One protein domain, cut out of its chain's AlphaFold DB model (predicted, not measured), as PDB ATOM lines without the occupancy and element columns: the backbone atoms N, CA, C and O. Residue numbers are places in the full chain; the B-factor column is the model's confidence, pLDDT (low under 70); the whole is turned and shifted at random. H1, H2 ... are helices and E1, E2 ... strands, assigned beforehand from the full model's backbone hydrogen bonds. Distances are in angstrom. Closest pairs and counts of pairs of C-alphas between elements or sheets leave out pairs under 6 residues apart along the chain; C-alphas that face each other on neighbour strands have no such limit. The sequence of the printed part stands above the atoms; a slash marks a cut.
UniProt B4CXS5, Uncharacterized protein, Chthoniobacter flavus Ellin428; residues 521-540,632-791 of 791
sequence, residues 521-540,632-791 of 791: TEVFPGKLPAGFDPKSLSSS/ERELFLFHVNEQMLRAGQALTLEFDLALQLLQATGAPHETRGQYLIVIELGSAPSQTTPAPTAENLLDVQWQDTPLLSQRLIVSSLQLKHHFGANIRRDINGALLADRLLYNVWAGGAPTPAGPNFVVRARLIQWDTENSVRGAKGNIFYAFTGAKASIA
ATOM      1  N   THR A 521     -15.304  21.413  15.336       84.62
ATOM      2  CA  THR A 521     -16.041  22.145  16.366       84.62
ATOM      3  C   THR A 521     -15.061  22.864  17.278       84.62
ATOM      4  O   THR A 521     -14.107  22.257  17.763       84.62
ATOM      5  N   GLU A 522     -15.299  24.144  17.537       85.00
ATOM      6  CA  GLU A 522     -14.479  24.961  18.434       85.00
ATOM      7  C   GLU A 522     -15.375  25.924  19.225       85.00
ATOM      8  O   GLU A 522     -16.447  26.339  18.776       85.00
ATOM      9  N   VAL A 523     -14.900  26.297  20.416       85.25
ATOM     10  CA  VAL A 523     -15.393  27.457  21.158       85.25
ATOM     11  C   VAL A 523     -14.252  28.443  21.344       85.25
ATOM     12  O   VAL A 523     -13.207  28.073  21.874       85.25
ATOM     13  N   PHE A 524     -14.464  29.697  20.950       87.12
ATOM     14  CA  PHE A 524     -13.444  30.738  20.999       87.12
ATOM     15  C   PHE A 524     -13.992  32.096  21.459       87.12
ATOM     16  O   PHE A 524     -15.038  32.506  20.969       87.12
ATOM     17  N   PRO A 525     -13.285  32.866  22.303       82.38
ATOM     18  CA  PRO A 525     -12.001  32.541  22.926       82.38
ATOM     19  C   PRO A 525     -12.151  31.526  24.065       82.38
ATOM     20  O   PRO A 525     -12.924  31.729  24.991       82.38
ATOM     21  N   GLY A 526     -11.416  30.415  24.005       75.31
ATOM     22  CA  GLY A 526     -11.520  29.348  24.998       75.31
ATOM     23  C   GLY A 526     -11.152  27.983  24.432       75.31
ATOM     24  O   GLY A 526     -10.580  27.873  23.351       75.31
ATOM     25  N   LYS A 527     -11.449  26.937  25.201       71.31
ATOM     26  CA  LYS A 527     -11.385  25.544  24.758       71.31
ATOM     27  C   LYS A 527     -12.606  24.814  25.282       71.31
ATOM     28  O   LYS A 527     -13.049  25.093  26.395       71.31
ATOM     29  N   LEU A 528     -13.116  23.875  24.497       68.12
ATOM     30  CA  LEU A 528     -14.130  22.951  24.979       68.12
ATOM     31  C   LEU A 528     -13.536  22.059  26.084       68.12
ATOM     32  O   LEU A 528     -12.404  21.591  25.924       68.12
ATOM     33  N   PRO A 529     -14.257  21.825  27.194       65.25
ATOM     34  CA  PRO A 529     -13.865  20.830  28.187       65.25
ATOM     35  C   PRO A 529     -13.709  19.442  27.558       65.25
ATOM     36  O   PRO A 529     -14.389  19.109  26.582       65.25
ATOM     37  N   ALA A 530     -12.843  18.606  28.133       59.91
ATOM     38  CA  ALA A 530     -12.740  17.209  27.722       59.91
ATOM     39  C   ALA A 530     -14.101  16.505  27.902       59.91
ATOM     40  O   ALA A 530     -14.704  16.595  28.969       59.91
ATOM     41  N   GLY A 531     -14.594  15.832  26.856       57.44
ATOM     42  CA  GLY A 531     -15.896  15.149  26.872       57.44
ATOM     43  C   GLY A 531     -17.116  16.037  26.596       57.44
ATOM     44  O   GLY A 531     -18.241  15.562  26.716       57.44
ATOM     45  N   PHE A 532     -16.923  17.304  26.212       63.62
ATOM     46  CA  PHE A 532     -18.025  18.185  25.825       63.62
ATOM     47  C   PHE A 532     -18.726  17.684  24.552       63.62
ATOM     48  O   PHE A 532     -18.105  17.625  23.490       63.62
ATOM     49  N   ASP A 533     -20.022  17.372  24.645       63.09
ATOM     50  CA  ASP A 533     -20.859  17.062  23.482       63.09
ATOM     51  C   ASP A 533     -21.417  18.362  22.875       63.09
ATOM     52  O   ASP A 533     -22.253  19.016  23.505       63.09
ATOM     53  N   PRO A 534     -21.041  18.743  21.640       54.94
ATOM     54  CA  PRO A 534     -21.578  19.924  20.967       54.94
ATOM     55  C   PRO A 534     -23.101  19.912  20.808       54.94
ATOM     56  O   PRO A 534     -23.722  20.973  20.742       54.94
ATOM     57  N   LYS A 535     -23.722  18.724  20.773       56.06
ATOM     58  CA  LYS A 535     -25.181  18.577  20.694       56.06
ATOM     59  C   LYS A 535     -25.871  18.991  21.994       56.06
ATOM     60  O   LYS A 535     -27.028  19.408  21.942       56.06
ATOM     61  N   SER A 536     -25.170  18.966  23.132       57.16
ATOM     62  CA  SER A 536     -25.717  19.372  24.436       57.16
ATOM     63  C   SER A 536     -26.115  20.854  24.495       57.16
ATOM     64  O   SER A 536     -27.033  21.200  25.236       57.16
ATOM     65  N   LEU A 537     -25.518  21.715  23.655       55.41
ATOM     66  CA  LEU A 537     -25.863  23.143  23.543       55.41
ATOM     67  C   LEU A 537     -27.262  23.393  22.962       55.41
ATOM     68  O   LEU A 537     -27.848  24.446  23.203       55.41
ATOM     69  N   SER A 538     -27.791  22.435  22.193       47.56
ATOM     70  CA  SER A 538     -29.111  22.531  21.554       47.56
ATOM     71  C   SER A 538     -30.264  22.120  22.477       47.56
ATOM     72  O   SER A 538     -31.420  22.449  22.212       47.56
ATOM     73  N   SER A 539     -29.964  21.428  23.582       44.38
ATOM     74  CA  SER A 539     -30.943  21.068  24.603       44.38
ATOM     75  C   SER A 539     -30.925  22.098  25.728       44.38
ATOM     76  O   SER A 539     -29.886  22.336  26.338       44.38
ATOM     77  N   SER A 540     -32.081  22.668  26.067       40.28
ATOM     78  CA  SER A 540     -32.279  23.583  27.208       40.28
ATOM     79  C   SER A 540     -31.942  22.976  28.587       40.28
ATOM     80  O   SER A 540     -32.154  23.612  29.615       40.28
ATOM     81  N   GLU A 632     -10.631  35.266  12.908       93.62
ATOM     82  CA  GLU A 632     -10.654  34.621  11.596       93.62
ATOM     83  C   GLU A 632     -10.490  33.103  11.734       93.62
ATOM     84  O   GLU A 632      -9.702  32.613  12.548       93.62
ATOM     85  N   ARG A 633     -11.252  32.334  10.951       92.56
ATOM     86  CA  ARG A 633     -11.187  30.864  10.951       92.56
ATOM     87  C   ARG A 633     -11.175  30.320   9.542       92.56
ATOM     88  O   ARG A 633     -12.068  30.623   8.758       92.56
ATOM     89  N   GLU A 634     -10.206  29.463   9.246       92.94
ATOM     90  CA  GLU A 634     -10.221  28.649   8.036       92.94
ATOM     91  C   GLU A 634     -10.984  27.345   8.295       92.94
ATOM     92  O   GLU A 634     -10.591  26.511   9.117       92.94
ATOM     93  N   LEU A 635     -12.104  27.174   7.591       92.38
ATOM     94  CA  LEU A 635     -12.956  25.997   7.725       92.38
ATOM     95  C   LEU A 635     -12.305  24.802   7.027       92.38
ATOM     96  O   LEU A 635     -12.119  23.750   7.638       92.38
ATOM     97  N   PHE A 636     -11.876  24.987   5.782       92.69
ATOM     98  CA  PHE A 636     -11.137  23.995   5.007       92.69
ATOM     99  C   PHE A 636     -10.305  24.675   3.919       92.69
ATOM    100  O   PHE A 636     -10.615  25.795   3.505       92.69
ATOM    101  N   LEU A 637      -9.321  23.935   3.413       92.19
ATOM    102  CA  LEU A 637      -8.554  24.242   2.214       92.19
ATOM    103  C   LEU A 637      -8.222  22.922   1.511       92.19
ATOM    104  O   LEU A 637      -7.800  21.967   2.164       92.19
ATOM    105  N   PHE A 638      -8.427  22.849   0.197       91.12
ATOM    106  CA  PHE A 638      -7.966  21.722  -0.615       91.12
ATOM    107  C   PHE A 638      -7.662  22.148  -2.054       91.12
ATOM    108  O   PHE A 638      -8.154  23.166  -2.545       91.12
ATOM    109  N   HIS A 639      -6.840  21.345  -2.725       90.44
ATOM    110  CA  HIS A 639      -6.402  21.570  -4.099       90.44
ATOM    111  C   HIS A 639      -7.190  20.688  -5.066       90.44
ATOM    112  O   HIS A 639      -7.494  19.531  -4.765       90.44
ATOM    113  N   VAL A 640      -7.492  21.234  -6.240       91.12
ATOM    114  CA  VAL A 640      -8.128  20.533  -7.353       91.12
ATOM    115  C   VAL A 640      -7.228  20.690  -8.565       91.12
ATOM    116  O   VAL A 640      -6.847  21.805  -8.916       91.12
ATOM    117  N   ASN A 641      -6.880  19.572  -9.195       89.94
ATOM    118  CA  ASN A 641      -6.107  19.575 -10.430       89.94
ATOM    119  C   ASN A 641      -6.957  19.146 -11.633       89.94
ATOM    120  O   ASN A 641      -8.053  18.592 -11.502       89.94
ATOM    121  N   GLU A 642      -6.414  19.357 -12.825       88.12
ATOM    122  CA  GLU A 642      -7.087  19.084 -14.092       88.12
ATOM    123  C   GLU A 642      -7.436  17.610 -14.327       88.12
ATOM    124  O   GLU A 642      -8.330  17.315 -15.124       88.12
ATOM    125  N   GLN A 643      -6.736  16.684 -13.662       87.12
ATOM    126  CA  GLN A 643      -6.995  15.248 -13.764       87.12
ATOM    127  C   GLN A 643      -8.124  14.804 -12.833       87.12
ATOM    128  O   GLN A 643      -8.812  13.827 -13.154       87.12
ATOM    129  N   MET A 644      -8.310  15.520 -11.717       89.19
ATOM    130  CA  MET A 644      -9.440  15.366 -10.804       89.19
ATOM    131  C   MET A 644     -10.720  15.918 -11.434       89.19
ATOM    132  O   MET A 644     -11.716  15.208 -11.439       89.19
ATOM    133  N   LEU A 645     -10.692  17.140 -11.989       90.94
ATOM    134  CA  LEU A 645     -11.837  17.775 -12.658       90.94
ATOM    135  C   LEU A 645     -11.663  17.762 -14.185       90.94
ATOM    136  O   LEU A 645     -11.188  18.731 -14.795       90.94
ATOM    137  N   ARG A 646     -12.044  16.652 -14.823       90.12
ATOM    138  CA  ARG A 646     -11.928  16.486 -16.281       90.12
ATOM    139  C   ARG A 646     -13.023  17.260 -17.018       90.12
ATOM    140  O   ARG A 646     -14.025  17.668 -16.436       90.12
ATOM    141  N   ALA A 647     -12.824  17.483 -18.315       89.12
ATOM    142  CA  ALA A 647     -13.845  18.096 -19.161       89.12
ATOM    143  C   ALA A 647     -15.137  17.256 -19.148       89.12
ATOM    144  O   ALA A 647     -15.088  16.035 -19.292       89.12
ATOM    145  N   GLY A 648     -16.279  17.918 -18.965       86.88
ATOM    146  CA  GLY A 648     -17.593  17.300 -18.788       86.88
ATOM    147  C   GLY A 648     -17.983  16.991 -17.337       86.88
ATOM    148  O   GLY A 648     -19.105  16.532 -17.132       86.88
ATOM    149  N   GLN A 649     -17.113  17.246 -16.353       91.69
ATOM    150  CA  GLN A 649     -17.370  16.953 -14.937       91.69
ATOM    151  C   GLN A 649     -17.712  18.198 -14.112       91.69
ATOM    152  O   GLN A 649     -17.418  19.338 -14.490       91.69
ATOM    153  N   ALA A 650     -18.303  17.971 -12.942       92.38
ATOM    154  CA  ALA A 650     -18.642  18.999 -11.968       92.38
ATOM    155  C   ALA A 650     -18.087  18.664 -10.580       92.38
ATOM    156  O   ALA A 650     -18.293  17.564 -10.078       92.38
ATOM    157  N   LEU A 651     -17.424  19.634  -9.948       94.50
ATOM    158  CA  LEU A 651     -17.100  19.626  -8.525       94.50
ATOM    159  C   LEU A 651     -18.253  20.268  -7.751       94.50
ATOM    160  O   LEU A 651     -18.414  21.483  -7.813       94.50
ATOM    161  N   THR A 652     -18.979  19.485  -6.961       94.62
ATOM    162  CA  THR A 652     -20.008  19.976  -6.036       94.62
ATOM    163  C   THR A 652     -19.503  19.874  -4.605       94.62
ATOM    164  O   THR A 652     -19.190  18.781  -4.135       94.62
ATOM    165  N   LEU A 653     -19.443  21.009  -3.918       94.88
ATOM    166  CA  LEU A 653     -19.112  21.151  -2.506       94.88
ATOM    167  C   LEU A 653     -20.342  21.642  -1.745       94.88
ATOM    168  O   LEU A 653     -20.895  22.684  -2.089       94.88
ATOM    169  N   GLU A 654     -20.688  20.960  -0.660       94.56
ATOM    170  CA  GLU A 654     -21.755  21.358   0.263       94.56
ATOM    171  C   GLU A 654     -21.291  21.159   1.705       94.56
ATOM    172  O   GLU A 654     -20.562  20.209   2.000       94.56
ATOM    173  N   PHE A 655     -21.690  22.056   2.605       94.44
ATOM    174  CA  PHE A 655     -21.401  21.949   4.032       94.44
ATOM    175  C   PHE A 655     -22.417  22.703   4.886       94.44
ATOM    176  O   PHE A 655     -23.039  23.679   4.457       94.44
ATOM    177  N   ASP A 656     -22.521  22.275   6.141       94.00
ATOM    178  CA  ASP A 656     -23.288  22.966   7.162       94.00
ATOM    179  C   ASP A 656     -22.370  23.750   8.101       94.00
ATOM    180  O   ASP A 656     -21.316  23.267   8.524       94.00
ATOM    181  N   LEU A 657     -22.814  24.946   8.479       93.62
ATOM    182  CA  LEU A 657     -22.146  25.802   9.447       93.62
ATOM    183  C   LEU A 657     -23.133  26.241  10.526       93.62
ATOM    184  O   LEU A 657     -24.067  26.991  10.247       93.62
ATOM    185  N   ALA A 658     -22.920  25.796  11.761       91.00
ATOM    186  CA  ALA A 658     -23.677  26.254  12.918       91.00
ATOM    187  C   ALA A 658     -22.872  27.284  13.715       91.00
ATOM    188  O   ALA A 658     -21.704  27.045  14.022       91.00
ATOM    189  N   LEU A 659     -23.498  28.408  14.071       91.38
ATOM    190  CA  LEU A 659     -22.890  29.483  14.861       91.38
ATOM    191  C   LEU A 659     -23.786  29.861  16.042       91.38
ATOM    192  O   LEU A 659     -25.009  29.912  15.907       91.38
ATOM    193  N   GLN A 660     -23.171  30.148  17.190       88.06
ATOM    194  CA  GLN A 660     -23.855  30.627  18.393       88.06
ATOM    195  C   GLN A 660     -22.910  31.471  19.257       88.06
ATOM    196  O   GLN A 660     -21.722  31.173  19.368       88.06
ATOM    197  N   LEU A 661     -23.441  32.499  19.915       87.69
ATOM    198  CA  LEU A 661     -22.761  33.231  20.978       87.69
ATOM    199  C   LEU A 661     -23.192  32.696  22.346       87.69
ATOM    200  O   LEU A 661     -24.350  32.788  22.742       87.69
ATOM    201  N   LEU A 662     -22.243  32.154  23.093       82.69
ATOM    202  CA  LEU A 662     -22.427  31.607  24.430       82.69
ATOM    203  C   LEU A 662     -22.055  32.654  25.480       82.69
ATOM    204  O   LEU A 662     -21.017  33.307  25.367       82.69
ATOM    205  N   GLN A 663     -22.876  32.773  26.529       77.38
ATOM    206  CA  GLN A 663     -22.633  33.680  27.662       77.38
ATOM    207  C   GLN A 663     -22.354  35.133  27.228       77.38
ATOM    208  O   GLN A 663     -21.534  35.829  27.836       77.38
ATOM    209  N   ALA A 664     -23.006  35.578  26.149       77.75
ATOM    210  CA  ALA A 664     -22.842  36.923  25.627       77.75
ATOM    211  C   ALA A 664     -23.336  37.948  26.651       77.75
ATOM    212  O   ALA A 664     -24.495  37.936  27.056       77.75
ATOM    213  N   THR A 665     -22.452  38.843  27.075       73.81
ATOM    214  CA  THR A 665     -22.771  39.931  28.000       73.81
ATOM    215  C   THR A 665     -22.254  41.249  27.443       73.81
ATOM    216  O   THR A 665     -21.161  41.324  26.878       73.81
ATOM    217  N   GLY A 666     -23.060  42.292  27.611       62.03
ATOM    218  CA  GLY A 666     -22.789  43.650  27.173       62.03
ATOM    219  C   GLY A 666     -23.765  44.600  27.861       62.03
ATOM    220  O   GLY A 666     -24.906  44.235  28.133       62.03
ATOM    221  N   ALA A 667     -23.318  45.802  28.221       47.81
ATOM    222  CA  ALA A 667     -24.225  46.845  28.697       47.81
ATOM    223  C   ALA A 667     -24.611  47.735  27.503       47.81
ATOM    224  O   ALA A 667     -23.693  48.202  26.818       47.81
ATOM    225  N   PRO A 668     -25.910  48.000  27.236       51.91
ATOM    226  CA  PRO A 668     -27.097  47.696  28.054       51.91
ATOM    227  C   PRO A 668     -27.889  46.417  27.676       51.91
ATOM    228  O   PRO A 668     -28.935  46.178  28.272       51.91
ATOM    229  N   HIS A 669     -27.449  45.614  26.701       62.09
ATOM    230  CA  HIS A 669     -28.116  44.373  26.262       62.09
ATOM    231  C   HIS A 669     -27.109  43.295  25.834       62.09
ATOM    232  O   HIS A 669     -25.940  43.598  25.590       62.09
ATOM    233  N   GLU A 670     -27.567  42.038  25.725       71.88
ATOM    234  CA  GLU A 670     -26.772  40.933  25.168       71.88
ATOM    235  C   GLU A 670     -26.164  41.336  23.817       71.88
ATOM    236  O   GLU A 670     -26.894  41.638  22.872       71.88
ATOM    237  N   THR A 671     -24.830  41.336  23.736       82.12
ATOM    238  CA  THR A 671     -24.097  41.665  22.509       82.12
ATOM    239  C   THR A 671     -24.385  40.651  21.415       82.12
ATOM    240  O   THR A 671     -24.251  39.443  21.622       82.12
ATOM    241  N   ARG A 672     -24.663  41.154  20.213       88.81
ATOM    242  CA  ARG A 672     -24.639  40.364  18.976       88.81
ATOM    243  C   ARG A 672     -23.324  40.550  18.234       88.81
ATOM    244  O   ARG A 672     -22.632  41.558  18.392       88.81
ATOM    245  N   GLY A 673     -22.992  39.563  17.413       91.62
ATOM    246  CA  GLY A 673     -21.818  39.591  16.553       91.62
ATOM    247  C   GLY A 673     -22.167  39.321  15.100       91.62
ATOM    248  O   GLY A 673     -23.284  38.916  14.773       91.62
ATOM    249  N   GLN A 674     -21.197  39.520  14.222       93.81
ATOM    250  CA  GLN A 674     -21.316  39.166  12.817       93.81
ATOM    251  C   GLN A 674     -20.031  38.542  12.292       93.81
ATOM    252  O   GLN A 674     -18.938  38.898  12.719       93.81
ATOM    253  N   TYR A 675     -20.191  37.647  11.323       95.50
ATOM    254  CA  TYR A 675     -19.119  37.151  10.467       95.50
ATOM    255  C   TYR A 675     -19.475  37.378   9.002       95.50
ATOM    256  O   TYR A 675     -20.651  37.433   8.628       95.50
ATOM    257  N   LEU A 676     -18.458  37.423   8.152       95.19
ATOM    258  CA  LEU A 676     -18.594  37.188   6.724       95.19
ATOM    259  C   LEU A 676     -18.049  35.788   6.413       95.19
ATOM    260  O   LEU A 676     -16.861  35.532   6.604       95.19
ATOM    261  N   ILE A 677     -18.913  34.882   5.950       95.69
ATOM    262  CA  ILE A 677     -18.472  33.610   5.369       95.69
ATOM    263  C   ILE A 677     -18.089  33.860   3.916       95.69
ATOM    264  O   ILE A 677     -18.867  34.444   3.154       95.69
ATOM    265  N   VAL A 678     -16.897  33.411   3.540       95.62
ATOM    266  CA  VAL A 678     -16.421  33.451   2.160       95.62
ATOM    267  C   VAL A 678     -16.001  32.068   1.681       95.62
ATOM    268  O   VAL A 678     -15.429  31.296   2.449       95.62
ATOM    269  N   ILE A 679     -16.272  31.771   0.408       96.12
ATOM    270  CA  ILE A 679     -15.621  30.688  -0.339       96.12
ATOM    271  C   ILE A 679     -14.751  31.356  -1.391       96.12
ATOM    272  O   ILE A 679     -15.250  32.111  -2.223       96.12
ATOM    273  N   GLU A 680     -13.455  31.092  -1.336       94.94
ATOM    274  CA  GLU A 680     -12.451  31.726  -2.178       94.94
ATOM    275  C   GLU A 680     -11.805  30.695  -3.097       94.94
ATOM    276  O   GLU A 680     -11.597  29.536  -2.722       94.94
ATOM    277  N   LEU A 681     -11.480  31.157  -4.300       94.38
ATOM    278  CA  LEU A 681     -10.735  30.408  -5.296       94.38
ATOM    279  C   LEU A 681      -9.359  31.040  -5.455       94.38
ATOM    280  O   LEU A 681      -9.236  32.266  -5.466       94.38
ATOM    281  N   GLY A 682      -8.334  30.209  -5.577       91.62
ATOM    282  CA  GLY A 682      -6.968  30.659  -5.809       91.62
ATOM    283  C   GLY A 682      -6.230  29.797  -6.821       91.62
ATOM    284  O   GLY A 682      -6.681  28.710  -7.182       91.62
ATOM    285  N   SER A 683      -5.082  30.283  -7.271       88.31
ATOM    286  CA  SER A 683      -4.118  29.540  -8.083       88.31
ATOM    287  C   SER A 683      -2.771  29.489  -7.365       88.31
ATOM    288  O   SER A 683      -2.388  30.443  -6.693       88.31
ATOM    289  N   ALA A 684      -2.050  28.374  -7.487       81.88
ATOM    290  CA  ALA A 684      -0.681  28.241  -6.991       81.88
ATOM    291  C   ALA A 684       0.288  28.450  -8.171       81.88
ATOM    292  O   ALA A 684       0.500  27.517  -8.945       81.88
ATOM    293  N   PRO A 685       0.812  29.669  -8.400       73.31
ATOM    294  CA  PRO A 685       1.767  29.901  -9.475       73.31
ATOM    295  C   PRO A 685       3.097  29.185  -9.194       73.31
ATOM    296  O   PRO A 685       3.499  28.993  -8.045       73.31
ATOM    297  N   SER A 686       3.814  28.814 -10.256       67.31
ATOM    298  CA  SER A 686       5.197  28.356 -10.131       67.31
ATOM    299  C   SER A 686       6.109  29.511  -9.711       67.31
ATOM    300  O   SER A 686       5.927  30.660 -10.128       67.31
ATOM    301  N   GLN A 687       7.113  29.211  -8.888       62.88
ATOM    302  CA  GLN A 687       8.141  30.187  -8.549       62.88
ATOM    303  C   GLN A 687       9.016  30.470  -9.772       62.88
ATOM    304  O   GLN A 687       9.577  29.571 -10.399       62.88
ATOM    305  N   THR A 688       9.152  31.751 -10.104       61.41
ATOM    306  CA  THR A 688       9.975  32.209 -11.227       61.41
ATOM    307  C   THR A 688      11.410  32.533 -10.812       61.41
ATOM    308  O   THR A 688      12.231  32.844 -11.674       61.41
ATOM    309  N   THR A 689      11.762  32.483  -9.519       60.84
ATOM    310  CA  THR A 689      13.138  32.717  -9.042       60.84
ATOM    311  C   THR A 689      13.411  32.013  -7.701       60.84
ATOM    312  O   THR A 689      12.732  32.329  -6.725       60.84
ATOM    313  N   PRO A 690      14.426  31.126  -7.617       60.44
ATOM    314  CA  PRO A 690      15.242  30.612  -8.723       60.44
ATOM    315  C   PRO A 690      14.417  29.689  -9.638       60.44
ATOM    316  O   PRO A 690      13.686  28.832  -9.159       60.44
ATOM    317  N   ALA A 691      14.517  29.868 -10.958       58.16
ATOM    318  CA  ALA A 691      13.787  29.053 -11.930       58.16
ATOM    319  C   ALA A 691      14.609  27.840 -12.419       58.16
ATOM    320  O   ALA A 691      15.829  27.960 -12.546       58.16
ATOM    321  N   PRO A 692      13.962  26.730 -12.826       59.28
ATOM    322  CA  PRO A 692      12.570  26.360 -12.560       59.28
ATOM    323  C   PRO A 692      12.463  25.489 -11.293       59.28
ATOM    324  O   PRO A 692      13.053  24.410 -11.225       59.28
ATOM    325  N   THR A 693      11.683  25.932 -10.307       59.06
ATOM    326  CA  THR A 693      11.248  25.114  -9.163       59.06
ATOM    327  C   THR A 693       9.776  24.709  -9.327       59.06
ATOM    328  O   THR A 693       9.048  25.272 -10.147       59.06
ATOM    329  N   ALA A 694       9.348  23.671  -8.603       64.88
ATOM    330  CA  ALA A 694       7.960  23.201  -8.603       64.88
ATOM    331  C   ALA A 694       6.991  24.247  -8.005       64.88
ATOM    332  O   ALA A 694       7.417  25.286  -7.501       64.88
ATOM    333  N   GLU A 695       5.680  23.979  -8.071       64.81
ATOM    334  CA  GLU A 695       4.645  24.827  -7.457       64.81
ATOM    335  C   GLU A 695       4.980  25.142  -5.990       64.81
ATOM    336  O   GLU A 695       5.267  24.238  -5.202       64.81
ATOM    337  N   ASN A 696       4.929  26.425  -5.616       65.31
ATOM    338  CA  ASN A 696       5.107  26.832  -4.228       65.31
ATOM    339  C   ASN A 696       3.746  26.996  -3.549       65.31
ATOM    340  O   ASN A 696       3.003  27.937  -3.826       65.31
ATOM    341  N   LEU A 697       3.444  26.103  -2.609       68.19
ATOM    342  CA  LEU A 697       2.193  26.121  -1.846       68.19
ATOM    343  C   LEU A 697       2.092  27.308  -0.869       68.19
ATOM    344  O   LEU A 697       1.005  27.585  -0.368       68.19
ATOM    345  N   LEU A 698       3.197  28.017  -0.608       65.50
ATOM    346  CA  LEU A 698       3.212  29.222   0.228       65.50
ATOM    347  C   LEU A 698       2.589  30.444  -0.482       65.50
ATOM    348  O   LEU A 698       2.086  31.340   0.192       65.50
ATOM    349  N   ASP A 699       2.569  30.461  -1.823       70.00
ATOM    350  CA  ASP A 699       2.245  31.645  -2.639       70.00
ATOM    351  C   ASP A 699       0.889  31.530  -3.367       70.00
ATOM    352  O   ASP A 699       0.750  31.974  -4.508       70.00
ATOM    353  N   VAL A 700      -0.135  30.925  -2.747       85.00
ATOM    354  CA  VAL A 700      -1.471  30.853  -3.374       85.00
ATOM    355  C   VAL A 700      -2.020  32.263  -3.605       85.00
ATOM    356  O   VAL A 700      -2.288  33.012  -2.663       85.00
ATOM    357  N   GLN A 701      -2.238  32.603  -4.872       87.88
ATOM    358  CA  GLN A 701      -2.855  33.852  -5.293       87.88
ATOM    359  C   GLN A 701      -4.372  33.689  -5.289       87.88
ATOM    360  O   GLN A 701      -4.943  32.992  -6.129       87.88
ATOM    361  N   TRP A 702      -5.029  34.316  -4.316       90.50
ATOM    362  CA  TRP A 702      -6.484  34.312  -4.187       90.50
ATOM    363  C   TRP A 702      -7.116  35.337  -5.126       90.50
ATOM    364  O   TRP A 702      -6.589  36.432  -5.298       90.50
ATOM    365  N   GLN A 703      -8.257  34.992  -5.717       90.62
ATOM    366  CA  GLN A 703      -9.037  35.929  -6.519       90.62
ATOM    367  C   GLN A 703      -9.606  37.057  -5.648       90.62
ATOM    368  O   GLN A 703     -10.102  36.803  -4.551       90.62
ATOM    369  N   ASP A 704      -9.611  38.285  -6.174       86.19
ATOM    370  CA  ASP A 704     -10.111  39.467  -5.457       86.19
ATOM    371  C   ASP A 704     -11.597  39.355  -5.082       86.19
ATOM    372  O   ASP A 704     -12.039  39.881  -4.059       86.19
ATOM    373  N   THR A 705     -12.388  38.682  -5.926       90.19
ATOM    374  CA  THR A 705     -13.813  38.449  -5.679       90.19
ATOM    375  C   THR A 705     -14.034  36.995  -5.265       90.19
ATOM    376  O   THR A 705     -13.796  36.099  -6.076       90.19
ATOM    377  N   PRO A 706     -14.527  36.728  -4.042       93.00
ATOM    378  CA  PRO A 706     -14.818  35.370  -3.603       93.00
ATOM    379  C   PRO A 706     -15.999  34.776  -4.385       93.00
ATOM    380  O   PRO A 706     -16.946  35.483  -4.744       93.00
ATOM    381  N   LEU A 707     -15.984  33.456  -4.585       94.44
ATOM    382  CA  LEU A 707     -17.073  32.703  -5.216       94.44
ATOM    383  C   LEU A 707     -18.387  32.871  -4.436       94.44
ATOM    384  O   LEU A 707     -19.457  33.087  -5.012       94.44
ATOM    385  N   LEU A 708     -18.300  32.809  -3.108       95.38
ATOM    386  CA  LEU A 708     -19.412  33.048  -2.192       95.38
ATOM    387  C   LEU A 708     -18.987  34.076  -1.152       95.38
ATOM    388  O   LEU A 708     -17.894  33.984  -0.607       95.38
ATOM    389  N   SER A 709     -19.867  35.026  -0.854       94.19
ATOM    390  CA  SER A 709     -19.722  35.961   0.259       94.19
ATOM    391  C   SER A 709     -21.095  36.203   0.868       94.19
ATOM    392  O   SER A 709     -22.020  36.607   0.161       94.19
ATOM    393  N   GLN A 710     -21.252  35.904   2.157       95.25
ATOM    394  CA  GLN A 710     -22.515  36.064   2.869       95.25
ATOM    395  C   GLN A 710     -22.263  36.531   4.300       95.25
ATOM    396  O   GLN A 710     -21.433  35.982   5.020       95.25
ATOM    397  N   ARG A 711     -23.008  37.547   4.740       95.06
ATOM    398  CA  ARG A 711     -22.967  38.008   6.130       95.06
ATOM    399  C   ARG A 711     -23.853  37.132   7.006       95.06
ATOM    400  O   ARG A 711     -25.001  36.861   6.643       95.06
ATOM    401  N   LEU A 712     -23.323  36.727   8.153       95.00
ATOM    402  CA  LEU A 712     -23.982  35.913   9.168       95.00
ATOM    403  C   LEU A 712     -24.082  36.727  10.453       95.00
ATOM    404  O   LEU A 712     -23.077  37.254  10.922       95.00
ATOM    405  N   ILE A 713     -25.285  36.824  11.013       93.19
ATOM    406  CA  ILE A 713     -25.510  37.460  12.311       93.19
ATOM    407  C   ILE A 713     -25.521  36.367  13.371       93.19
ATOM    408  O   ILE A 713     -26.289  35.410  13.270       93.19
ATOM    409  N   VAL A 714     -24.668  36.513  14.379       92.12
ATOM    410  CA  VAL A 714     -24.499  35.551  15.466       92.12
ATOM    411  C   VAL A 714     -25.145  36.109  16.729       92.12
ATOM    412  O   VAL A 714     -24.927  37.262  17.104       92.12
ATOM    413  N   SER A 715     -25.953  35.282  17.384       88.56
ATOM    414  CA  SER A 715     -26.694  35.623  18.601       88.56
ATOM    415  C   SER A 715     -26.644  34.463  19.595       88.56
ATOM    416  O   SER A 715     -26.009  33.444  19.321       88.56
ATOM    417  N   SER A 716     -27.327  34.593  20.732       83.38
ATOM    418  CA  SER A 716     -27.478  33.504  21.702       83.38
ATOM    419  C   SER A 716     -28.230  32.287  21.154       83.38
ATOM    420  O   SER A 716     -28.076  31.189  21.690       83.38
ATOM    421  N   LEU A 717     -28.979  32.434  20.055       83.25
ATOM    422  CA  LEU A 717     -29.597  31.318  19.342       83.25
ATOM    423  C   LEU A 717     -28.593  30.644  18.400       83.25
ATOM    424  O   LEU A 717     -27.947  31.312  17.591       83.25
ATOM    425  N   GLN A 718     -28.522  29.314  18.463       86.06
ATOM    426  CA  GLN A 718     -27.768  28.528  17.493       86.06
ATOM    427  C   GLN A 718     -28.483  28.547  16.138       86.06
ATOM    428  O   GLN A 718     -29.595  28.034  16.003       86.06
ATOM    429  N   LEU A 719     -27.831  29.118  15.129       86.50
ATOM    430  CA  LEU A 719     -28.322  29.128  13.754       86.50
ATOM    431  C   LEU A 719     -27.460  28.213  12.896       86.50
ATOM    432  O   LEU A 719     -26.234  28.320  12.898       86.50
ATOM    433  N   LYS A 720     -28.118  27.312  12.163       90.19
ATOM    434  CA  LYS A 720     -27.487  26.412  11.199       90.19
ATOM    435  C   LYS A 720     -27.693  26.959   9.790       90.19
ATOM    436  O   LYS A 720     -28.825  27.170   9.360       90.19
ATOM    437  N   HIS A 721     -26.596  27.171   9.081       93.12
ATOM    438  CA  HIS A 721     -26.556  27.664   7.712       93.12
ATOM    439  C   HIS A 721     -26.049  26.561   6.779       93.12
ATOM    440  O   HIS A 721     -25.182  25.783   7.171       93.12
ATOM    441  N   HIS A 722     -26.566  26.516   5.552       94.56
ATOM    442  CA  HIS A 722     -26.150  25.556   4.530       94.56
ATOM    443  C   HIS A 722     -25.565  26.305   3.330       94.56
ATOM    444  O   HIS A 722     -26.232  27.177   2.755       94.56
ATOM    445  N   PHE A 723     -24.316  25.989   2.988       96.38
ATOM    446  CA  PHE A 723     -23.537  26.667   1.956       96.38
ATOM    447  C   PHE A 723     -22.818  25.671   1.056       96.38
ATOM    448  O   PHE A 723     -22.642  24.503   1.397       96.38
ATOM    449  N   GLY A 724     -22.362  26.157  -0.092       95.25
ATOM    450  CA  GLY A 724     -21.660  25.320  -1.047       95.25
ATOM    451  C   GLY A 724     -21.208  26.061  -2.295       95.25
ATOM    452  O   GLY A 724     -21.474  27.253  -2.481       95.25
ATOM    453  N   ALA A 725     -20.518  25.326  -3.152       95.38
ATOM    454  CA  ALA A 725     -20.004  25.786  -4.429       95.38
ATOM    455  C   ALA A 725     -20.103  24.652  -5.451       95.38
ATOM    456  O   ALA A 725     -19.872  23.494  -5.113       95.38
ATOM    457  N   ASN A 726     -20.427  24.982  -6.694       95.12
ATOM    458  CA  ASN A 726     -20.412  24.043  -7.805       95.12
ATOM    459  C   ASN A 726     -19.523  24.620  -8.898       95.12
ATOM    460  O   ASN A 726     -19.771  25.731  -9.357       95.12
ATOM    461  N   ILE A 727     -18.487  23.890  -9.292       95.38
ATOM    462  CA  ILE A 727     -17.552  24.291 -10.339       95.38
ATOM    463  C   ILE A 727     -17.627  23.248 -11.443       95.38
ATOM    464  O   ILE A 727     -17.213  22.104 -11.274       95.38
ATOM    465  N   ARG A 728     -18.162  23.655 -12.588       93.75
ATOM    466  CA  ARG A 728     -18.400  22.799 -13.747       93.75
ATOM    467  C   ARG A 728     -17.337  23.073 -14.792       93.75
ATOM    468  O   ARG A 728     -17.108  24.229 -15.141       93.75
ATOM    469  N   ARG A 729     -16.717  22.019 -15.312       93.94
ATOM    470  CA  ARG A 729     -15.846  22.091 -16.484       93.94
ATOM    471  C   ARG A 729     -16.603  21.489 -17.653       93.94
ATOM    472  O   ARG A 729     -16.866  20.291 -17.660       93.94
ATOM    473  N   ASP A 730     -17.002  22.304 -18.619       90.31
ATOM    474  CA  ASP A 730     -17.758  21.814 -19.769       90.31
ATOM    475  C   ASP A 730     -16.901  20.905 -20.674       90.31
ATOM    476  O   ASP A 730     -15.693  20.737 -20.473       90.31
ATOM    477  N   ILE A 731     -17.527  20.283 -21.677       87.94
ATOM    478  CA  ILE A 731     -16.834  19.374 -22.605       87.94
ATOM    479  C   ILE A 731     -15.777  20.083 -23.467       87.94
ATOM    480  O   ILE A 731     -14.851  19.440 -23.955       87.94
ATOM    481  N   ASN A 732     -15.887  21.406 -23.621       88.44
ATOM    482  CA  ASN A 732     -14.921  22.242 -24.334       88.44
ATOM    483  C   ASN A 732     -13.795  22.740 -23.406       88.44
ATOM    484  O   ASN A 732     -12.886  23.434 -23.859       88.44
ATOM    485  N   GLY A 733     -13.836  22.385 -22.117       85.50
ATOM    486  CA  GLY A 733     -12.858  22.760 -21.104       85.50
ATOM    487  C   GLY A 733     -13.112  24.107 -20.419       85.50
ATOM    488  O   GLY A 733     -12.293  24.489 -19.583       85.50
ATOM    489  N   ALA A 734     -14.207  24.809 -20.725       90.44
ATOM    490  CA  ALA A 734     -14.560  26.071 -20.084       90.44
ATOM    491  C   ALA A 734     -15.099  25.843 -18.665       90.44
ATOM    492  O   ALA A 734     -15.826  24.883 -18.404       90.44
ATOM    493  N   LEU A 735     -14.743  26.739 -17.743       93.44
ATOM    494  CA  LEU A 735     -15.155  26.668 -16.343       93.44
ATOM    495  C   LEU A 735     -16.357  27.574 -16.075       93.44
ATOM    496  O   LEU A 735     -16.379  28.735 -16.481       93.44
ATOM    497  N   LEU A 736     -17.330  27.041 -15.345       93.75
ATOM    498  CA  LEU A 736     -18.522  27.724 -14.850       93.75
ATOM    499  C   LEU A 736     -18.622  27.500 -13.342       93.75
ATOM    500  O   LEU A 736     -18.263  26.430 -12.857       93.75
ATOM    501  N   ALA A 737     -19.115  28.490 -12.605       94.81
ATOM    502  CA  ALA A 737     -19.239  28.409 -11.159       94.81
ATOM    503  C   ALA A 737     -20.613  28.895 -10.692       94.81
ATOM    504  O   ALA A 737     -21.112  29.941 -11.118       94.81
ATOM    505  N   ASP A 738     -21.192  28.134  -9.773       94.69
ATOM    506  CA  ASP A 738     -22.413  28.463  -9.055       94.69
ATOM    507  C   ASP A 738     -22.131  28.438  -7.551       94.69
ATOM    508  O   ASP A 738     -21.284  27.689  -7.058       94.69
ATOM    509  N   ARG A 739     -22.876  29.243  -6.800       94.81
ATOM    510  CA  ARG A 739     -22.814  29.285  -5.337       94.81
ATOM    511  C   ARG A 739     -24.116  28.767  -4.744       94.81
ATOM    512  O   ARG A 739     -25.188  29.056  -5.275       94.81
ATOM    513  N   LEU A 740     -24.027  28.055  -3.629       94.69
ATOM    514  CA  LEU A 740     -25.181  27.587  -2.869       94.69
ATOM    515  C   LEU A 740     -25.359  28.460  -1.629       94.69
ATOM    516  O   LEU A 740     -24.479  28.526  -0.770       94.69
ATOM    517  N   LEU A 741     -26.508  29.124  -1.535       92.50
ATOM    518  CA  LEU A 741     -26.907  29.924  -0.379       92.50
ATOM    519  C   LEU A 741     -28.246  29.393   0.128       92.50
ATOM    520  O   LEU A 741     -29.246  29.493  -0.577       92.50
ATOM    521  N   TYR A 742     -28.278  28.841   1.343       90.44
ATOM    522  CA  TYR A 742     -29.520  28.411   2.000       90.44
ATOM    523  C   TYR A 742     -30.378  27.470   1.135       90.44
ATOM    524  O   TYR A 742     -31.573  27.698   0.954       90.44
ATOM    525  N   ASN A 743     -29.762  26.413   0.595       86.62
ATOM    526  CA  ASN A 743     -30.385  25.427  -0.305       86.62
ATOM    527  C   ASN A 743     -30.778  25.955  -1.702       86.62
ATOM    528  O   ASN A 743     -31.442  25.243  -2.453       86.62
ATOM    529  N   VAL A 744     -30.371  27.174  -2.077       90.81
ATOM    530  CA  VAL A 744     -30.626  27.744  -3.407       90.81
ATOM    531  C   VAL A 744     -29.320  27.929  -4.176       90.81
ATOM    532  O   VAL A 744     -28.430  28.667  -3.747       90.81
ATOM    533  N   TRP A 745     -29.219  27.275  -5.335       92.50
ATOM    534  CA  TRP A 745     -28.119  27.462  -6.280       92.50
ATOM    535  C   TRP A 745     -28.319  28.741  -7.097       92.50
ATOM    536  O   TRP A 745     -29.366  28.941  -7.712       92.50
ATOM    537  N   ALA A 746     -27.298  29.594  -7.128       90.56
ATOM    538  CA  ALA A 746     -27.252  30.800  -7.942       90.56
ATOM    539  C   ALA A 746     -26.021  30.761  -8.855       90.56
ATOM    540  O   ALA A 746     -24.894  30.653  -8.368       90.56
ATOM    541  N   GLY A 747     -26.241  30.857 -10.168       86.00
ATOM    542  CA  GLY A 747     -25.157  30.891 -11.149       86.00
ATOM    543  C   GLY A 747     -24.515  32.265 -11.315       86.00
ATOM    544  O   GLY A 747     -24.970  33.257 -10.743       86.00
ATOM    545  N   GLY A 748     -23.453  32.314 -12.121       80.94
ATOM    546  CA  GLY A 748     -22.699  33.543 -12.394       80.94
ATOM    547  C   GLY A 748     -21.729  33.926 -11.274       80.94
ATOM    548  O   GLY A 748     -21.417  35.106 -11.114       80.94
ATOM    549  N   ALA A 749     -21.282  32.953 -10.478       89.19
ATOM    550  CA  ALA A 749     -20.220  33.180  -9.510       89.19
ATOM    551  C   ALA A 749     -18.853  33.289 -10.222       89.19
ATOM    552  O   ALA A 749     -18.696  32.755 -11.324       89.19
ATOM    553  N   PRO A 750     -17.859  33.969  -9.616       92.00
ATOM    554  CA  PRO A 750     -16.481  33.969 -10.103       92.00
ATOM    555  C   PRO A 750     -15.961  32.552 -10.370       92.00
ATOM    556  O   PRO A 750     -16.131  31.653  -9.545       92.00
ATOM    557  N   THR A 751     -15.341  32.357 -11.531       92.69
ATOM    558  CA  THR A 751     -14.798  31.069 -11.968       92.69
ATOM    559  C   THR A 751     -13.291  30.999 -11.730       92.69
ATOM    560  O   THR A 751     -12.614  32.031 -11.771       92.69
ATOM    561  N   PRO A 752     -12.718  29.802 -11.499       92.25
ATOM    562  CA  PRO A 752     -11.271  29.656 -11.405       92.25
ATOM    563  C   PRO A 752     -10.573  30.090 -12.702       92.25
ATOM    564  O   PRO A 752     -11.113  29.917 -13.795       92.25
ATOM    565  N   ALA A 753      -9.345  30.601 -12.585       86.50
ATOM    566  CA  ALA A 753      -8.549  31.038 -13.739       86.50
ATOM    567  C   ALA A 753      -8.125  29.875 -14.663       86.50
ATOM    568  O   ALA A 753      -7.783  30.094 -15.822       86.50
ATOM    569  N   GLY A 754      -8.147  28.641 -14.157       88.75
ATOM    570  CA  GLY A 754      -7.801  27.433 -14.894       88.75
ATOM    571  C   GLY A 754      -8.228  26.168 -14.146       88.75
ATOM    572  O   GLY A 754      -8.756  26.258 -13.037       88.75
ATOM    573  N   PRO A 755      -8.022  24.980 -14.740       87.00
ATOM    574  CA  PRO A 755      -8.468  23.704 -14.173       87.00
ATOM    575  C   PRO A 755      -7.645  23.241 -12.958       87.00
ATOM    576  O   PRO A 755      -8.078  22.332 -12.255       87.00
ATOM    577  N   ASN A 756      -6.494  23.872 -12.702       89.94
ATOM    578  CA  ASN A 756      -5.719  23.717 -11.474       89.94
ATOM    579  C   ASN A 756      -6.014  24.910 -10.561       89.94
ATOM    580  O   ASN A 756      -5.651  26.043 -10.883       89.94
ATOM    581  N   PHE A 757      -6.696  24.668  -9.446       91.94
ATOM    582  CA  PHE A 757      -7.105  25.716  -8.518       91.94
ATOM    583  C   PHE A 757      -7.183  25.210  -7.078       91.94
ATOM    584  O   PHE A 757      -7.235  24.012  -6.801       91.94
ATOM    585  N   VAL A 758      -7.194  26.152  -6.145       92.62
ATOM    586  CA  VAL A 758      -7.326  25.919  -4.706       92.62
ATOM    587  C   VAL A 758      -8.674  26.455  -4.258       92.62
ATOM    588  O   VAL A 758      -9.070  27.547  -4.666       92.62
ATOM    589  N   VAL A 759      -9.373  25.704  -3.413       93.50
ATOM    590  CA  VAL A 759     -10.628  26.138  -2.791       93.50
ATOM    591  C   VAL A 759     -10.416  26.234  -1.290       93.50
ATOM    592  O   VAL A 759      -9.924  25.286  -0.674       93.50
ATOM    593  N   ARG A 760     -10.837  27.347  -0.684       94.00
ATOM    594  CA  ARG A 760     -10.948  27.458   0.775       94.00
ATOM    595  C   ARG A 760     -12.244  28.130   1.193       94.00
ATOM    596  O   ARG A 760     -12.784  28.951   0.452       94.00
ATOM    597  N   ALA A 761     -12.698  27.837   2.406       95.06
ATOM    598  CA  ALA A 761     -13.737  28.624   3.060       95.06
ATOM    599  C   ALA A 761     -13.227  29.219   4.367       95.06
ATOM    600  O   ALA A 761     -12.534  28.549   5.138       95.06
ATOM    601  N   ARG A 762     -13.594  30.476   4.628       94.81
ATOM    602  CA  ARG A 762     -13.164  31.206   5.822       94.81
ATOM    603  C   ARG A 762     -14.296  32.007   6.445       94.81
ATOM    604  O   ARG A 762     -15.117  32.590   5.742       94.81
ATOM    605  N   LEU A 763     -14.280  32.084   7.767       95.31
ATOM    606  CA  LEU A 763     -14.976  33.113   8.525       95.31
ATOM    607  C   LEU A 763     -14.021  34.283   8.718       95.31
ATOM    608  O   LEU A 763     -12.956  34.121   9.311       95.31
ATOM    609  N   ILE A 764     -14.400  35.444   8.197       95.00
ATOM    610  CA  ILE A 764     -13.619  36.680   8.269       95.00
ATOM    611  C   ILE A 764     -14.506  37.843   8.711       95.00
ATOM    612  O   ILE A 764     -15.720  37.689   8.858       95.00
ATOM    613  N   GLN A 765     -13.905  39.020   8.898       94.25
ATOM    614  CA  GLN A 765     -14.622  40.257   9.228       94.25
ATOM    615  C   GLN A 765     -15.522  40.125  10.468       94.25
ATOM    616  O   GLN A 765     -16.687  40.524  10.447       94.25
ATOM    617  N   TRP A 766     -14.980  39.531  11.537       94.75
ATOM    618  CA  TRP A 766     -15.667  39.489  12.824       94.75
ATOM    619  C   TRP A 766     -15.898  40.897  13.357       94.75
ATOM    620  O   TRP A 766     -14.982  41.719  13.368       94.75
ATOM    621  N   ASP A 767     -17.100  41.149  13.851       93.12
ATOM    622  CA  ASP A 767     -17.441  42.411  14.487       93.12
ATOM    623  C   ASP A 767     -18.561  42.216  15.514       93.12
ATOM    624  O   ASP A 767     -19.323  41.250  15.449       93.12
ATOM    625  N   THR A 768     -18.657  43.134  16.468       91.56
ATOM    626  CA  THR A 768     -19.701  43.169  17.496       91.56
ATOM    627  C   THR A 768     -20.561  44.412  17.329       91.56
ATOM    628  O   THR A 768     -20.169  45.363  16.664       91.56
ATOM    629  N   GLU A 769     -21.722  44.450  17.973       84.75
ATOM    630  CA  GLU A 769     -22.537  45.666  18.001       84.75
ATOM    631  C   GLU A 769     -21.745  46.901  18.459       84.75
ATOM    632  O   GLU A 769     -21.019  46.888  19.460       84.75
ATOM    633  N   ASN A 770     -21.925  47.998  17.721       78.81
ATOM    634  CA  ASN A 770     -21.342  49.287  18.065       78.81
ATOM    635  C   ASN A 770     -21.823  49.756  19.444       78.81
ATOM    636  O   ASN A 770     -22.952  49.489  19.857       78.81
ATOM    637  N   SER A 771     -20.979  50.525  20.132       68.56
ATOM    638  CA  SER A 771     -21.290  51.161  21.423       68.56
ATOM    639  C   SER A 771     -21.515  50.207  22.604       68.56
ATOM    640  O   SER A 771     -21.831  50.680  23.698       68.56
ATOM    641  N   VAL A 772     -21.288  48.898  22.446       73.31
ATOM    642  CA  VAL A 772     -21.321  47.961  23.572       73.31
ATOM    643  C   VAL A 772     -19.972  47.951  24.287       73.31
ATOM    644  O   VAL A 772     -18.962  47.468  23.775       73.31
ATOM    645  N   ARG A 773     -19.939  48.502  25.503       68.38
ATOM    646  CA  ARG A 773     -18.716  48.530  26.313       68.38
ATOM    647  C   ARG A 773     -18.498  47.187  26.989       68.38
ATOM    648  O   ARG A 773     -19.384  46.664  27.659       68.38
ATOM    649  N   GLY A 774     -17.280  46.667  26.869       74.75
ATOM    650  CA  GLY A 774     -16.867  45.499  27.634       74.75
ATOM    651  C   GLY A 774     -17.517  44.189  27.189       74.75
ATOM    652  O   GLY A 774     -17.645  43.307  28.030       74.75
ATOM    653  N   ALA A 775     -17.875  44.047  25.906       84.81
ATOM    654  CA  ALA A 775     -18.487  42.835  25.362       84.81
ATOM    655  C   ALA A 775     -17.697  41.569  25.742       84.81
ATOM    656  O   ALA A 775     -16.475  41.490  25.534       84.81
ATOM    657  N   LYS A 776     -18.384  40.586  26.323       86.56
ATOM    658  CA  LYS A 776     -17.824  39.281  26.685       86.56
ATOM    659  C   LYS A 776     -18.717  38.158  26.178       86.56
ATOM    660  O   LYS A 776     -19.906  38.361  25.972       86.56
ATOM    661  N   GLY A 777     -18.141  36.983  25.998       85.75
ATOM    662  CA  GLY A 777     -18.811  35.786  25.519       85.75
ATOM    663  C   GLY A 777     -17.837  34.888  24.772       85.75
ATOM    664  O   GLY A 777     -16.684  35.255  24.537       85.75
ATOM    665  N   ASN A 778     -18.325  33.716  24.390       86.69
ATOM    666  CA  ASN A 778     -17.579  32.750  23.600       86.69
ATOM    667  C   ASN A 778     -18.384  32.398  22.350       86.69
ATOM    668  O   ASN A 778     -19.586  32.171  22.416       86.69
ATOM    669  N   ILE A 779     -17.732  32.340  21.204       88.75
ATOM    670  CA  ILE A 779     -18.317  31.948  19.929       88.75
ATOM    671  C   ILE A 779     -18.181  30.441  19.818       88.75
ATOM    672  O   ILE A 779     -17.071  29.916  19.797       88.75
ATOM    673  N   PHE A 780     -19.309  29.758  19.729       87.69
ATOM    674  CA  PHE A 780     -19.364  28.379  19.290       87.69
ATOM    675  C   PHE A 780     -19.493  28.348  17.771       87.69
ATOM    676  O   PHE A 780     -20.363  29.020  17.205       87.69
ATOM    677  N   TYR A 781     -18.664  27.533  17.125       88.38
ATOM    678  CA  TYR A 781     -18.877  27.168  15.736       88.38
ATOM    679  C   TYR A 781     -18.739  25.660  15.537       88.38
ATOM    680  O   TYR A 781     -17.872  25.014  16.128       88.38
ATOM    681  N   ALA A 782     -19.583  25.119  14.662       88.44
ATOM    682  CA  ALA A 782     -19.488  23.748  14.184       88.44
ATOM    683  C   ALA A 782     -19.606  23.718  12.659       88.44
ATOM    684  O   ALA A 782     -20.605  24.152  12.087       88.44
ATOM    685  N   PHE A 783     -18.565  23.205  12.018       91.06
ATOM    686  CA  PHE A 783     -18.505  22.880  10.603       91.06
ATOM    687  C   PHE A 783     -18.729  21.378  10.465       91.06
ATOM    688  O   PHE A 783     -17.948  20.590  11.002       91.06
ATOM    689  N   THR A 784     -19.810  20.985   9.797       89.75
ATOM    690  CA  THR A 784     -20.240  19.582   9.760       89.75
ATOM    691  C   THR A 784     -20.752  19.165   8.396       89.75
ATOM    692  O   THR A 784     -21.275  19.989   7.645       89.75
ATOM    693  N   GLY A 785     -20.680  17.865   8.108       84.44
ATOM    694  CA  GLY A 785     -21.352  17.270   6.949       84.44
ATOM    695  C   GLY A 785     -20.768  17.717   5.611       84.44
ATOM    696  O   GLY A 785     -21.438  17.617   4.586       84.44
ATOM    697  N   ALA A 786     -19.533  18.214   5.629       89.56
ATOM    698  CA  ALA A 786     -18.888  18.784   4.469       89.56
ATOM    699  C   ALA A 786     -18.430  17.700   3.489       89.56
ATOM    700  O   ALA A 786     -17.647  16.806   3.827       89.56
ATOM    701  N   LYS A 787     -18.925  17.788   2.256       89.31
ATOM    702  CA  LYS A 787     -18.644  16.824   1.192       89.31
ATOM    703  C   LYS A 787     -18.311  17.571  -0.083       89.31
ATOM    704  O   LYS A 787     -19.101  18.398  -0.531       89.31
ATOM    705  N   ALA A 788     -17.167  17.243  -0.676       92.31
ATOM    706  CA  ALA A 788     -16.872  17.611  -2.050       92.31
ATOM    707  C   ALA A 788     -16.955  16.356  -2.924       92.31
ATOM    708  O   ALA A 788     -16.438  15.301  -2.560       92.31
ATOM    709  N   SER A 789     -17.628  16.455  -4.061       92.25
ATOM    710  CA  SER A 789     -17.806  15.353  -5.003       92.25
ATOM    711  C   SER A 789     -17.475  15.821  -6.409       92.25
ATOM    712  O   SER A 789     -17.894  16.909  -6.791       92.25
ATOM    713  N   ILE A 790     -16.716  15.025  -7.160       90.62
ATOM    714  CA  ILE A 790     -16.454  15.271  -8.577       90.62
ATOM    715  C   ILE A 790     -17.101  14.154  -9.383       90.62
ATOM    716  O   ILE A 790     -16.727  12.989  -9.221       90.62
ATOM    717  N   ALA A 791     -18.080  14.514 -10.212       85.88
ATOM    718  CA  ALA A 791     -18.846  13.597 -11.052       85.88
ATOM    719  C   ALA A 791     -18.796  14.046 -12.511       85.88
ATOM    720  O   ALA A 791     -19.064  15.244 -12.764       85.88
TER     721      ALA A 791
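Overview. This is residues 521 to 540 and 632 to 791 of the 791 residues of an uncharacterized protein of Chthoniobacter flavus Ellin428 (UniProt B4CXS5). Two twisted sheets are stacked face to face as a sandwich, their strands running nearly along one another; the larger sheet has six strands, E1, E10, E3, E6, E7 and E8, and the smaller four, E2, E9, E4 and E5. The long strands E3 and E10 lie side by side and both bend, residues 688 to 693 of the link from E4 to E5 stick out, and the short helix H1 only grazes the larger sheet. The printed part has 180 residues with one named helix and ten named strands, in the order E1, H1, then E2 to E10, and its class is mostly strand. Both sheets are antiparallel throughout, in the orders E1, E10, E3, E6, E7, E8 and E2, E9, E4, E5. The whole is only just loose, close to compact, with a radius of gyration of the C-alphas of 19.1 A and spans of 58 by 40 by 35 A.

Arrangement. Begin in the larger sheet with E3, residues 650 to 667, which has E10, residues 773 to 790, on one side and E6, residues 719 to 729, on the other side. For E3 and E10 look at N 662 and O 778, 2.7 A apart and within hydrogen-bond range; for E3 and E6, at N 653 and O 725, 2.8 A. E3 bends by 61 degrees at residue 663, and E10 by 54 degrees at residue 776. Beyond E10 comes the edge strand E1, residues 521 to 524, with N 779 and O 524 at 2.7 A. Beyond E6 come E7, residues 735 to 741, and the edge strand E8, residues 744 to 747; E6, E7 and E8 form a meander, each strand the antiparallel neighbour of the one before. Both its steps are hairpins, with N 728 and O 736 at 2.8 A and N 739 and O 746 at 2.9 A. Now turn to the smaller sheet, where E9, residues 757 to 768, is the neighbour of E2, residues 633 to 640, with N 635 and O 761 at 2.8 A. E9 also pairs with E4, residues 673 to 683, with N 676 and O 764 at 2.8 A. E4 and E5, residues 708 to 714, form a hairpin, with N 712 and O 675 at 2.8 A. The two sheets make a sandwich, two sheets face to face: their facing parts are 7.5 A centre to centre, and their strands stand at 12 degrees. Between the sheets, the closest C-alphas of E3 and E5 are those of Gln 660 and Val 714, 5.8 A apart; those of E2 and E10 are Leu 635 and Phe 783, 7.0 A apart. H1, residues 534 to 538, grazes the larger sheet with residues 534 to 537; its one O i to N i+4 pair is not within range, while 1 of 2 O i to N i+3 pairs is.

Along the chain. Find C-alpha 521 at (-16.041, 22.145, 16.366), where E1 begins. E3 starts at C-alpha 650, (-18.642, 18.999, -11.968), and covers 49.6 A from first to last C-alpha. E9 measures 33.8 A, E6 33.5 A and E4 32.0 A. E10 measures 48.3 A and ends at C-alpha 790, (-16.454, 15.271, -8.577).

Size, cuts and confidence. The C-alphas farthest apart are those of Ser 540 and Ala 691, 60.7 A. Residues 541 to 631 are not printed, and C-alphas 540 and 632 are 28.9 A apart across this cut. The link from E4 to E5 is long, with 24 residues. Mean pLDDT of the printed part is 84.2; 32 residues are under 70, among them 528 to 540 and 686 to 698.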